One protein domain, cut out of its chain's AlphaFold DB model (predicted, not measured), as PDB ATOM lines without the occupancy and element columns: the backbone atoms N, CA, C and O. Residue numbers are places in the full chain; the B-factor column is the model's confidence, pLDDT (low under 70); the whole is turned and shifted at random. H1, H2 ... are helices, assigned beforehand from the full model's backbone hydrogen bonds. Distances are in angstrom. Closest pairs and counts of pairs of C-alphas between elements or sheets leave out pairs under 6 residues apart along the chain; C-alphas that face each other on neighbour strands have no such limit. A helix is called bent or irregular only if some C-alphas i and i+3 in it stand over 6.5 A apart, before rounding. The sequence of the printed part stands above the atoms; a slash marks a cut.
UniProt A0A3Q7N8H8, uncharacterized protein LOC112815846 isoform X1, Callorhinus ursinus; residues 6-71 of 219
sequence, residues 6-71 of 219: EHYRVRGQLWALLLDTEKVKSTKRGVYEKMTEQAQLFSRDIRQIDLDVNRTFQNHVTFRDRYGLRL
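Overview. This is residues 6 to 71 of the 219 residues of the protein "uncharacterized protein LOC112815846 isoform X1" of Callorhinus ursinus (UniProt A0A3Q7N8H8). Five helices follow one another round an empty middle, as an open, horseshoe-like frame: H1 and H2 make one arm, H3 alone runs across the closed end, and H4 makes the other arm. H5 follows H4 and folds back into the mouth of the frame, off its plane, and no helix touches another. The printed part has 66 residues with five named helices, in the order H1 H2 H3 H4 H5, and no named strand; the class is all helix. The whole is loose, with a radius of gyration of the C-alphas of 15.1 A, and only just flat, with spans of 34 by 31 by 17 A.

Arrangement. H1, residues 6 to 18, is followed by H2, residues 21 to 27. The two are close but not clearly touching, the closest C-alphas being those of Ala 16 and Glu 22, 7.7 A apart. They run the same way at a steep tilt of 39 degrees. H3, residues 31 to 42, comes next and is apart from H2. H4, residues 46 to 56, is close to H3 but not clearly touching; their closest C-alphas, those of Gln 40 and Ile 46, are 7.1 A apart. The lines of H3 and H4 are about perpendicular, at 76 degrees. H5, residues 61 to 71, is apart from H4 and also from H1, H2 and H3. H1 is apart from H3 and H4, and H2 is apart from H4. In H1, H2, H3 and H4 every O i to N i+4 pair is within hydrogen-bond range; in H5 4 of 7 are.

Along the chain. H1 begins at C-alpha 6, at (16.485, -33.920, -37.810), and is 18.1 A long from first to last C-alpha. H2 measures 9.8 A. H3 measures 16.2 A and begins at C-alpha 31, at (45.616, -38.811, -49.124). H4 is 15.4 A long. H5 measures 13.8 A and ends at C-alpha 71, at (35.938, -20.085, -36.023). H5 is irregular: C-alphas 66 and 69 are 7.7 A apart.

Size, cuts and confidence. The two C-alphas farthest apart are those of Glu 6 and Phe 42, 38.6 A. The first and last printed C-alphas, of Glu 6 and Leu 71, are 23.9 A apart. Residues 14 to 20, of which 14 to 18 belong to H1, stand free, as do residues 22 to 53. The printed part has no cut, and its four links are tight, with no long link. The mean pLDDT of the printed part is 81.2; it is under 70 at residue 62 and residues 66 to 71, and the mean of H5 is 63.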
ATOM      1  N   GLU A   6      16.351 -32.477 -37.606       72.94
ATOM      2  CA  GLU A   6      16.485 -33.920 -37.810       72.94
ATOM      3  C   GLU A   6      16.563 -34.290 -39.293       72.94
ATOM      4  O   GLU A   6      17.368 -35.138 -39.679       72.94
ATOM      5  N   HIS A   7      15.849 -33.579 -40.169       73.19
ATOM      6  CA  HIS A   7      15.919 -33.847 -41.606       73.19
ATOM      7  C   HIS A   7      17.302 -33.547 -42.198       73.19
ATOM      8  O   HIS A   7      17.744 -34.263 -43.094       73.19
ATOM      9  N   TYR A   8      18.034 -32.551 -41.684       75.38
ATOM     10  CA  TYR A   8      19.400 -32.262 -42.138       75.38
ATOM     11  C   TYR A   8      20.416 -33.311 -41.671       75.38
ATOM     12  O   TYR A   8      21.411 -33.540 -42.366       75.38
ATOM     13  N   ARG A   9      20.180 -33.943 -40.514       77.25
ATOM     14  CA  ARG A   9      21.020 -35.027 -39.976       77.25
ATOM     15  C   ARG A   9      20.797 -36.325 -40.739       77.25
ATOM     16  O   ARG A   9      21.769 -36.954 -41.152       77.25
ATOM     17  N   VAL A  10      19.535 -36.689 -40.961       84.69
ATOM     18  CA  VAL A  10      19.160 -37.885 -41.728       84.69
ATOM     19  C   VAL A  10      19.626 -37.753 -43.172       84.69
ATOM     20  O   VAL A  10      20.231 -38.675 -43.707       84.69
ATOM     21  N   ARG A  11      19.447 -36.575 -43.783       83.25
ATOM     22  CA  ARG A  11      19.965 -36.297 -45.124       83.25
ATOM     23  C   ARG A  11      21.481 -36.499 -45.180       83.25
ATOM     24  O   ARG A  11      21.940 -37.227 -46.046       83.25
ATOM     25  N   GLY A  12      22.256 -35.922 -44.258       85.00
ATOM     26  CA  GLY A  12      23.719 -36.094 -44.240       85.00
ATOM     27  C   GLY A  12      24.165 -37.560 -44.152       85.00
ATOM     28  O   GLY A  12      25.061 -37.975 -44.882       85.00
ATOM     29  N   GLN A  13      23.490 -38.358 -43.322       84.50
ATOM     30  CA  GLN A  13      23.749 -39.797 -43.197       84.50
ATOM     31  C   GLN A  13      23.369 -40.569 -44.465       84.50
ATOM     32  O   GLN A  13      24.136 -41.410 -44.927       84.50
ATOM     33  N   LEU A  14      22.222 -40.249 -45.069       91.50
ATOM     34  CA  LEU A  14      21.774 -40.883 -46.306       91.50
ATOM     35  C   LEU A  14      22.740 -40.605 -47.464       91.50
ATOM     36  O   LEU A  14      23.072 -41.521 -48.207       91.50
ATOM     37  N   TRP A  15      23.232 -39.369 -47.596       89.06
ATOM     38  CA  TRP A  15      24.239 -39.028 -48.606       89.06
ATOM     39  C   TRP A  15      25.574 -39.731 -48.354       89.06
ATOM     40  O   TRP A  15      26.197 -40.182 -49.308       89.06
ATOM     41  N   ALA A  16      26.002 -39.862 -47.095       86.31
ATOM     42  CA  ALA A  16      27.220 -40.601 -46.751       86.31
ATOM     43  C   ALA A  16      27.125 -42.084 -47.151       86.31
ATOM     44  O   ALA A  16      28.072 -42.635 -47.711       86.31
ATOM     45  N   LEU A  17      25.960 -42.704 -46.925       89.00
ATOM     46  CA  LEU A  17      25.690 -44.081 -47.336       89.00
ATOM     47  C   LEU A  17      25.594 -44.216 -48.863       89.00
ATOM     48  O   LEU A  17      26.212 -45.105 -49.434       89.00
ATOM     49  N   LEU A  18      24.866 -43.312 -49.530       93.19
ATOM     50  CA  LEU A  18      24.694 -43.320 -50.988       93.19
ATOM     51  C   LEU A  18      26.024 -43.144 -51.734       93.19
ATOM     52  O   LEU A  18      26.227 -43.734 -52.790       93.19
ATOM     53  N   LEU A  19      26.922 -42.322 -51.186       89.00
ATOM     54  CA  LEU A  19      28.242 -42.053 -51.754       89.00
ATOM     55  C   LEU A  19      29.320 -43.023 -51.249       89.00
ATOM     56  O   LEU A  19      30.487 -42.853 -51.605       89.00
ATOM     57  N   ASP A  20      28.957 -44.014 -50.424       87.88
ATOM     58  CA  ASP A  20      29.881 -45.002 -49.857       87.88
ATOM     59  C   ASP A  20      31.133 -44.339 -49.240       87.88
ATOM     60  O   ASP A  20      32.276 -44.791 -49.406       87.88
ATOM     61  N   THR A  21      30.938 -43.231 -48.514       83.19
ATOM     62  CA  THR A  21      32.052 -42.393 -48.041       83.19
ATOM     63  C   THR A  21      33.023 -43.164 -47.157       83.19
ATOM     64  O   THR A  21      34.222 -42.910 -47.209       83.19
ATOM     65  N   GLU A  22      32.547 -44.150 -46.395       81.56
ATOM     66  CA  GLU A  22      33.387 -45.001 -45.543       81.56
ATOM     67  C   GLU A  22      34.339 -45.905 -46.342       81.56
ATOM     68  O   GLU A  22      35.504 -46.083 -45.968       81.56
ATOM     69  N   LYS A  23      33.904 -46.415 -47.500       82.38
ATOM     70  CA  LYS A  23      34.771 -47.199 -48.395       82.38
ATOM     71  C   LYS A  23      35.836 -46.314 -49.038       82.38
ATOM     72  O   LYS A  23      37.003 -46.696 -49.124       82.38
ATOM     73  N   VAL A  24      35.468 -45.098 -49.444       82.12
ATOM     74  CA  VAL A  24      36.419 -44.138 -50.029       82.12
ATOM     75  C   VAL A  24      37.425 -43.652 -48.982       82.12
ATOM     76  O   VAL A  24      38.622 -43.614 -49.262       82.12
ATOM     77  N   LYS A  25      36.965 -43.343 -47.763       81.69
ATOM     78  CA  LYS A  25      37.811 -42.905 -46.641       81.69
ATOM     79  C   LYS A  25      38.808 -43.980 -46.217       81.69
ATOM     80  O   LYS A  25      39.963 -43.662 -45.952       81.69
ATOM     81  N   SER A  26      38.389 -45.245 -46.182       79.56
ATOM     82  CA  SER A  26      39.284 -46.364 -45.867       79.56
ATOM     83  C   SER A  26      40.300 -46.631 -46.982       79.56
ATOM     84  O   SER A  26      41.476 -46.824 -46.681       79.56
ATOM     85  N   THR A  27      39.880 -46.563 -48.249       83.31
ATOM     86  CA  THR A  27      40.748 -46.785 -49.421       83.31
ATOM     87  C   THR A  27      41.774 -45.666 -49.618       83.31
ATOM     88  O   THR A  27      42.918 -45.925 -49.973       83.31
ATOM     89  N   LYS A  28      41.382 -44.407 -49.390       80.00
ATOM     90  CA  LYS A  28      42.232 -43.218 -49.576       80.00
ATOM     91  C   LYS A  28      42.653 -42.577 -48.253       80.00
ATOM     92  O   LYS A  28      42.787 -41.354 -48.155       80.00
ATOM     93  N   ARG A  29      42.870 -43.402 -47.228       77.25
ATOM     94  CA  ARG A  29      43.287 -42.943 -45.899       77.25
ATOM     95  C   ARG A  29      44.572 -42.106 -46.007       77.25
ATOM     96  O   ARG A  29      45.544 -42.535 -46.617       77.25
ATOM     97  N   GLY A  30      44.558 -40.892 -45.452       81.25
ATOM     98  CA  GLY A  30      45.711 -39.978 -45.419       81.25
ATOM     99  C   GLY A  30      46.008 -39.203 -46.712       81.25
ATOM    100  O   GLY A  30      46.745 -38.225 -46.671       81.25
ATOM    101  N   VAL A  31      45.418 -39.560 -47.861       88.50
ATOM    102  CA  VAL A  31      45.616 -38.811 -49.124       88.50
ATOM    103  C   VAL A  31      45.040 -37.403 -49.012       88.50
ATOM    104  O   VAL A  31      45.676 -36.419 -49.376       88.50
ATOM    105  N   TYR A  32      43.834 -37.317 -48.463       84.38
ATOM    106  CA  TYR A  32      43.133 -36.057 -48.275       84.38
ATOM    107  C   TYR A  32      43.857 -35.117 -47.299       84.38
ATOM    108  O   TYR A  32      43.896 -33.909 -47.513       84.38
ATOM    109  N   GLU A  33      44.454 -35.671 -46.244       87.31
ATOM    110  CA  GLU A  33      45.226 -34.907 -45.260       87.31
ATOM    111  C   GLU A  33      46.462 -34.282 -45.911       87.31
ATOM    112  O   GLU A  33      46.625 -33.066 -45.864       87.31
ATOM    113  N   LYS A  34      47.221 -35.073 -46.677       88.88
ATOM    114  CA  LYS A  34      48.360 -34.577 -47.464       88.88
ATOM    115  C   LYS A  34      47.963 -33.491 -48.467       88.88
ATOM    116  O   LYS A  34      48.652 -32.484 -48.585       88.88
ATOM    117  N   MET A  35      46.845 -33.667 -49.174       90.19
ATOM    118  CA  MET A  35      46.322 -32.649 -50.097       90.19
ATOM    119  C   MET A  35      45.924 -31.366 -49.364       90.19
ATOM    120  O   MET A  35      46.121 -30.270 -49.883       90.19
ATOM    121  N   THR A  36      45.385 -31.498 -48.154       87.94
ATOM    122  CA  THR A  36      44.985 -30.361 -47.322       87.94
ATOM    123  C   THR A  36      46.210 -29.589 -46.830       87.94
ATOM    124  O   THR A  36      46.233 -28.367 -46.935       87.94
ATOM    125  N   GLU A  37      47.254 -30.276 -46.365       88.69
ATOM    126  CA  GLU A  37      48.527 -29.658 -45.964       88.69
ATOM    127  C   GLU A  37      49.209 -28.950 -47.139       88.69
ATOM    128  O   GLU A  37      49.637 -27.802 -47.024       88.69
ATOM    129  N   GLN A  38      49.249 -29.593 -48.307       89.12
ATOM    130  CA  GLN A  38      49.778 -28.974 -49.520       89.12
ATOM    131  C   GLN A  38      48.962 -27.743 -49.931       89.12
ATOM    132  O   GLN A  38      49.542 -26.713 -50.271       89.12
ATOM    133  N   ALA A  39      47.631 -27.804 -49.858       88.06
ATOM    134  CA  ALA A  39      46.786 -26.649 -50.133       88.06
ATOM    135  C   ALA A  39      47.054 -25.502 -49.145       88.06
ATOM    136  O   ALA A  39      47.089 -24.349 -49.560       88.06
ATOM    137  N   GLN A  40      47.314 -25.792 -47.870       84.69
ATOM    138  CA  GLN A  40      47.658 -24.762 -46.883       84.69
ATOM    139  C   GLN A  40      49.018 -24.110 -47.151       84.69
ATOM    140  O   GLN A  40      49.157 -22.901 -46.986       84.69
ATOM    141  N   LEU A  41      50.011 -24.895 -47.573       83.81
ATOM    142  CA  LEU A  41      51.372 -24.405 -47.795       83.81
ATOM    143  C   LEU A  41      51.541 -23.686 -49.139       83.81
ATOM    144  O   LEU A  41      52.289 -22.714 -49.226       83.81
ATOM    145  N   PHE A  42      50.870 -24.164 -50.189       88.31
ATOM    146  CA  PHE A  42      51.118 -23.720 -51.562       88.31
ATOM    147  C   PHE A  42      49.983 -22.889 -52.172       88.31
ATOM    148  O   PHE A  42      50.206 -22.230 -53.192       88.31
ATOM    149  N   SER A  43      48.780 -22.874 -51.584       89.19
ATOM    150  CA  SER A  43      47.679 -22.074 -52.130       89.19
ATOM    151  C   SER A  43      47.873 -20.588 -51.841       89.19
ATOM    152  O   SER A  43      47.920 -20.148 -50.692       89.19
ATOM    153  N   ARG A  44      47.926 -19.788 -52.908       90.06
ATOM    154  CA  ARG A  44      47.992 -18.321 -52.820       90.06
ATOM    155  C   ARG A  44      46.656 -17.693 -52.417       90.06
ATOM    156  O   ARG A  44      46.647 -16.617 -51.822       90.06
ATOM    157  N   ASP A  45      45.557 -18.397 -52.678       90.00
ATOM    158  CA  ASP A  45      44.195 -17.862 -52.593       90.00
ATOM    159  C   ASP A  45      43.456 -18.304 -51.324       90.00
ATOM    160  O   ASP A  45      42.271 -18.018 -51.158       90.00
ATOM    161  N   ILE A  46      44.147 -18.962 -50.384       88.44
ATOM    162  CA  ILE A  46      43.538 -19.471 -49.144       88.44
ATOM    163  C   ILE A  46      42.805 -18.373 -48.358       88.44
ATOM    164  O   ILE A  46      41.678 -18.565 -47.915       88.44
ATOM    165  N   ARG A  47      43.381 -17.165 -48.303       88.31
ATOM    166  CA  ARG A  47      42.758 -16.007 -47.644       88.31
ATOM    167  C   ARG A  47      41.480 -15.543 -48.337       88.31
ATOM    168  O   ARG A  47      40.584 -15.031 -47.677       88.31
ATOM    169  N   GLN A  48      41.408 -15.677 -49.659       89.88
ATOM    170  CA  GLN A  48      40.226 -15.285 -50.419       89.88
ATOM    171  C   GLN A  48      39.094 -16.290 -50.202       89.88
ATOM    172  O   GLN A  48      37.967 -15.883 -49.940       89.88
ATOM    173  N   ILE A  49      39.415 -17.587 -50.199       89.00
ATOM    174  CA  ILE A  49      38.465 -18.659 -49.875       89.00
ATOM    175  C   ILE A  49      37.870 -18.434 -48.478       89.00
ATOM    176  O   ILE A  49      36.651 -18.467 -48.317       89.00
ATOM    177  N   ASP A  50      38.705 -18.129 -47.483       86.38
ATOM    178  CA  ASP A  50      38.241 -17.856 -46.119       86.38
ATOM    179  C   ASP A  50      37.322 -16.627 -46.046       86.38
ATOM    180  O   ASP A  50      36.305 -16.636 -45.343       86.38
ATOM    181  N   LEU A  51      37.654 -15.557 -46.774       88.25
ATOM    182  CA  LEU A  51      36.820 -14.354 -46.843       88.25
ATOM    183  C   LEU A  51      35.465 -14.638 -47.504       88.25
ATOM    184  O   LEU A  51      34.433 -14.204 -46.985       88.25
ATOM    185  N   ASP A  52      35.446 -15.406 -48.590       88.44
ATOM    186  CA  ASP A  52      34.222 -15.754 -49.316       88.44
ATOM    187  C   ASP A  52      33.322 -16.699 -48.509       88.44
ATOM    188  O   ASP A  52      32.098 -16.521 -48.477       88.44
ATOM    189  N   VAL A  53      33.907 -17.651 -47.774       86.19
ATOM    190  CA  VAL A  53      33.180 -18.517 -46.832       86.19
ATOM    191  C   VAL A  53      32.535 -17.679 -45.730       86.19
ATOM    192  O   VAL A  53      31.342 -17.828 -45.451       86.19
ATOM    193  N   ASN A  54      33.289 -16.752 -45.136       84.69
ATOM    194  CA  ASN A  54      32.782 -15.896 -44.067       84.69
ATOM    195  C   ASN A  54      31.695 -14.926 -44.550       84.69
ATOM    196  O   ASN A  54      30.757 -14.655 -43.803       84.69
ATOM    197  N   ARG A  55      31.769 -14.452 -45.799       84.81
ATOM    198  CA  ARG A  55      30.724 -13.624 -46.415       84.81
ATOM    199  C   ARG A  55      29.461 -14.426 -46.738       84.81
ATOM    200  O   ARG A  55      28.358 -13.935 -46.522       84.81
ATOM    201  N   THR A  56      29.607 -15.653 -47.236       85.19
ATOM    202  CA  THR A  56      28.478 -16.470 -47.717       85.19
ATOM    203  C   THR A  56      27.707 -17.133 -46.576       85.19
ATOM    204  O   THR A  56      26.480 -17.209 -46.610       85.19
ATOM    205  N   PHE A  57      28.399 -17.591 -45.530       78.69
ATOM    206  CA  PHE A  57      27.792 -18.396 -44.463       78.69
ATOM    207  C   PHE A  57      27.582 -17.646 -43.140       78.69
ATOM    208  O   PHE A  57      27.211 -18.263 -42.140       78.69
ATOM    209  N   GLN A  58      27.743 -16.317 -43.135       76.69
ATOM    210  CA  GLN A  58      27.696 -15.471 -41.934       76.69
ATOM    211  C   GLN A  58      26.437 -15.686 -41.069       76.69
ATOM    212  O   GLN A  58      26.523 -15.753 -39.842       76.69
ATOM    213  N   ASN A  59      25.274 -15.857 -41.710       75.75
ATOM    214  CA  ASN A  59      23.973 -16.010 -41.046       75.75
ATOM    215  C   ASN A  59      23.379 -17.422 -41.171       75.75
ATOM    216  O   ASN A  59      22.225 -17.651 -40.809       75.75
ATOM    217  N   HIS A  60      24.151 -18.394 -41.665       78.94
ATOM    218  CA  HIS A  60      23.649 -19.751 -41.836       78.94
ATOM    219  C   HIS A  60      23.740 -20.528 -40.514       78.94
ATOM    220  O   HIS A  60      24.804 -20.998 -40.109       78.94
ATOM    221  N   VAL A  61      22.599 -20.677 -39.839       70.75
ATOM    222  CA  VAL A  61      22.470 -21.370 -38.542       70.75
ATOM    223  C   VAL A  61      23.050 -22.792 -38.571       70.75
ATOM    224  O   VAL A  61      23.807 -23.144 -37.674       70.75
ATOM    225  N   THR A  62      22.843 -23.565 -39.643       69.00
ATOM    226  CA  THR A  62      23.417 -24.916 -39.790       69.00
ATOM    227  C   THR A  62      24.945 -24.909 -39.885       69.00
ATOM    228  O   THR A  62      25.601 -25.847 -39.442       69.00
ATOM    229  N   PHE A  63      25.525 -23.876 -40.502       72.50
ATOM    230  CA  PHE A  63      26.978 -23.745 -40.632       72.50
ATOM    231  C   PHE A  63      27.599 -23.358 -39.291       72.50
ATOM    232  O   PHE A  63      28.586 -23.952 -38.867       72.50
ATOM    233  N   ARG A  64      26.976 -22.414 -38.581       72.81
ATOM    234  CA  ARG A  64      27.415 -21.988 -37.248       72.81
ATOM    235  C   ARG A  64      27.312 -23.109 -36.215       72.81
ATOM    236  O   ARG A  64      28.230 -23.256 -35.419       72.81
ATOM    237  N   ASP A  65      26.260 -23.917 -36.268       72.56
ATOM    238  CA  ASP A  65      26.061 -25.048 -35.355       72.56
ATOM    239  C   ASP A  65      27.097 -26.170 -35.576       72.56
ATOM    240  O   ASP A  65      27.639 -26.724 -34.624       72.56
ATOM    241  N   ARG A  66      27.472 -26.447 -36.835       69.94
ATOM    242  CA  ARG A  66      28.458 -27.495 -37.174       69.94
ATOM    243  C   ARG A  66      29.924 -27.046 -37.115       69.94
ATOM    244  O   ARG A  66      30.796 -27.870 -36.849       69.94
ATOM    245  N   TYR A  67      30.211 -25.774 -37.405       62.69
ATOM    246  CA  TYR A  67      31.579 -25.262 -37.613       62.69
ATOM    247  C   TYR A  67      31.923 -24.015 -36.778       62.69
ATOM    248  O   TYR A  67      33.100 -23.695 -36.612       62.69
ATOM    249  N   GLY A  68      30.933 -23.313 -36.218       58.72
ATOM    250  CA  GLY A  68      31.118 -22.021 -35.543       58.72
ATOM    251  C   GLY A  68      31.957 -22.095 -34.267       58.72
ATOM    252  O   GLY A  68      32.726 -21.176 -33.994       58.72
ATOM    253  N   LEU A  69      31.924 -23.214 -33.538       50.47
ATOM    254  CA  LEU A  69      32.779 -23.410 -32.361       50.47
ATOM    255  C   LEU A  69      34.279 -23.452 -32.703       50.47
ATOM    256  O   LEU A  69      35.094 -23.287 -31.808       50.47
ATOM    257  N   ARG A  70      34.682 -23.606 -33.972       51.25
ATOM    258  CA  ARG A  70      36.103 -23.565 -34.369       51.25
ATOM    259  C   ARG A  70      36.555 -22.217 -34.936       51.25
ATOM    260  O   ARG A  70      37.746 -21.941 -34.930       51.25
ATOM    261  N   LEU A  71      35.624 -21.375 -35.390       47.03
ATOM    262  CA  LEU A  71      35.938 -20.085 -36.023       47.03
ATOM    263  C   LEU A  71      35.962 -18.910 -35.032       47.03
ATOM    264  O   LEU A  71      36.684 -17.946 -35.259       47.03
TER     265      LEU A  71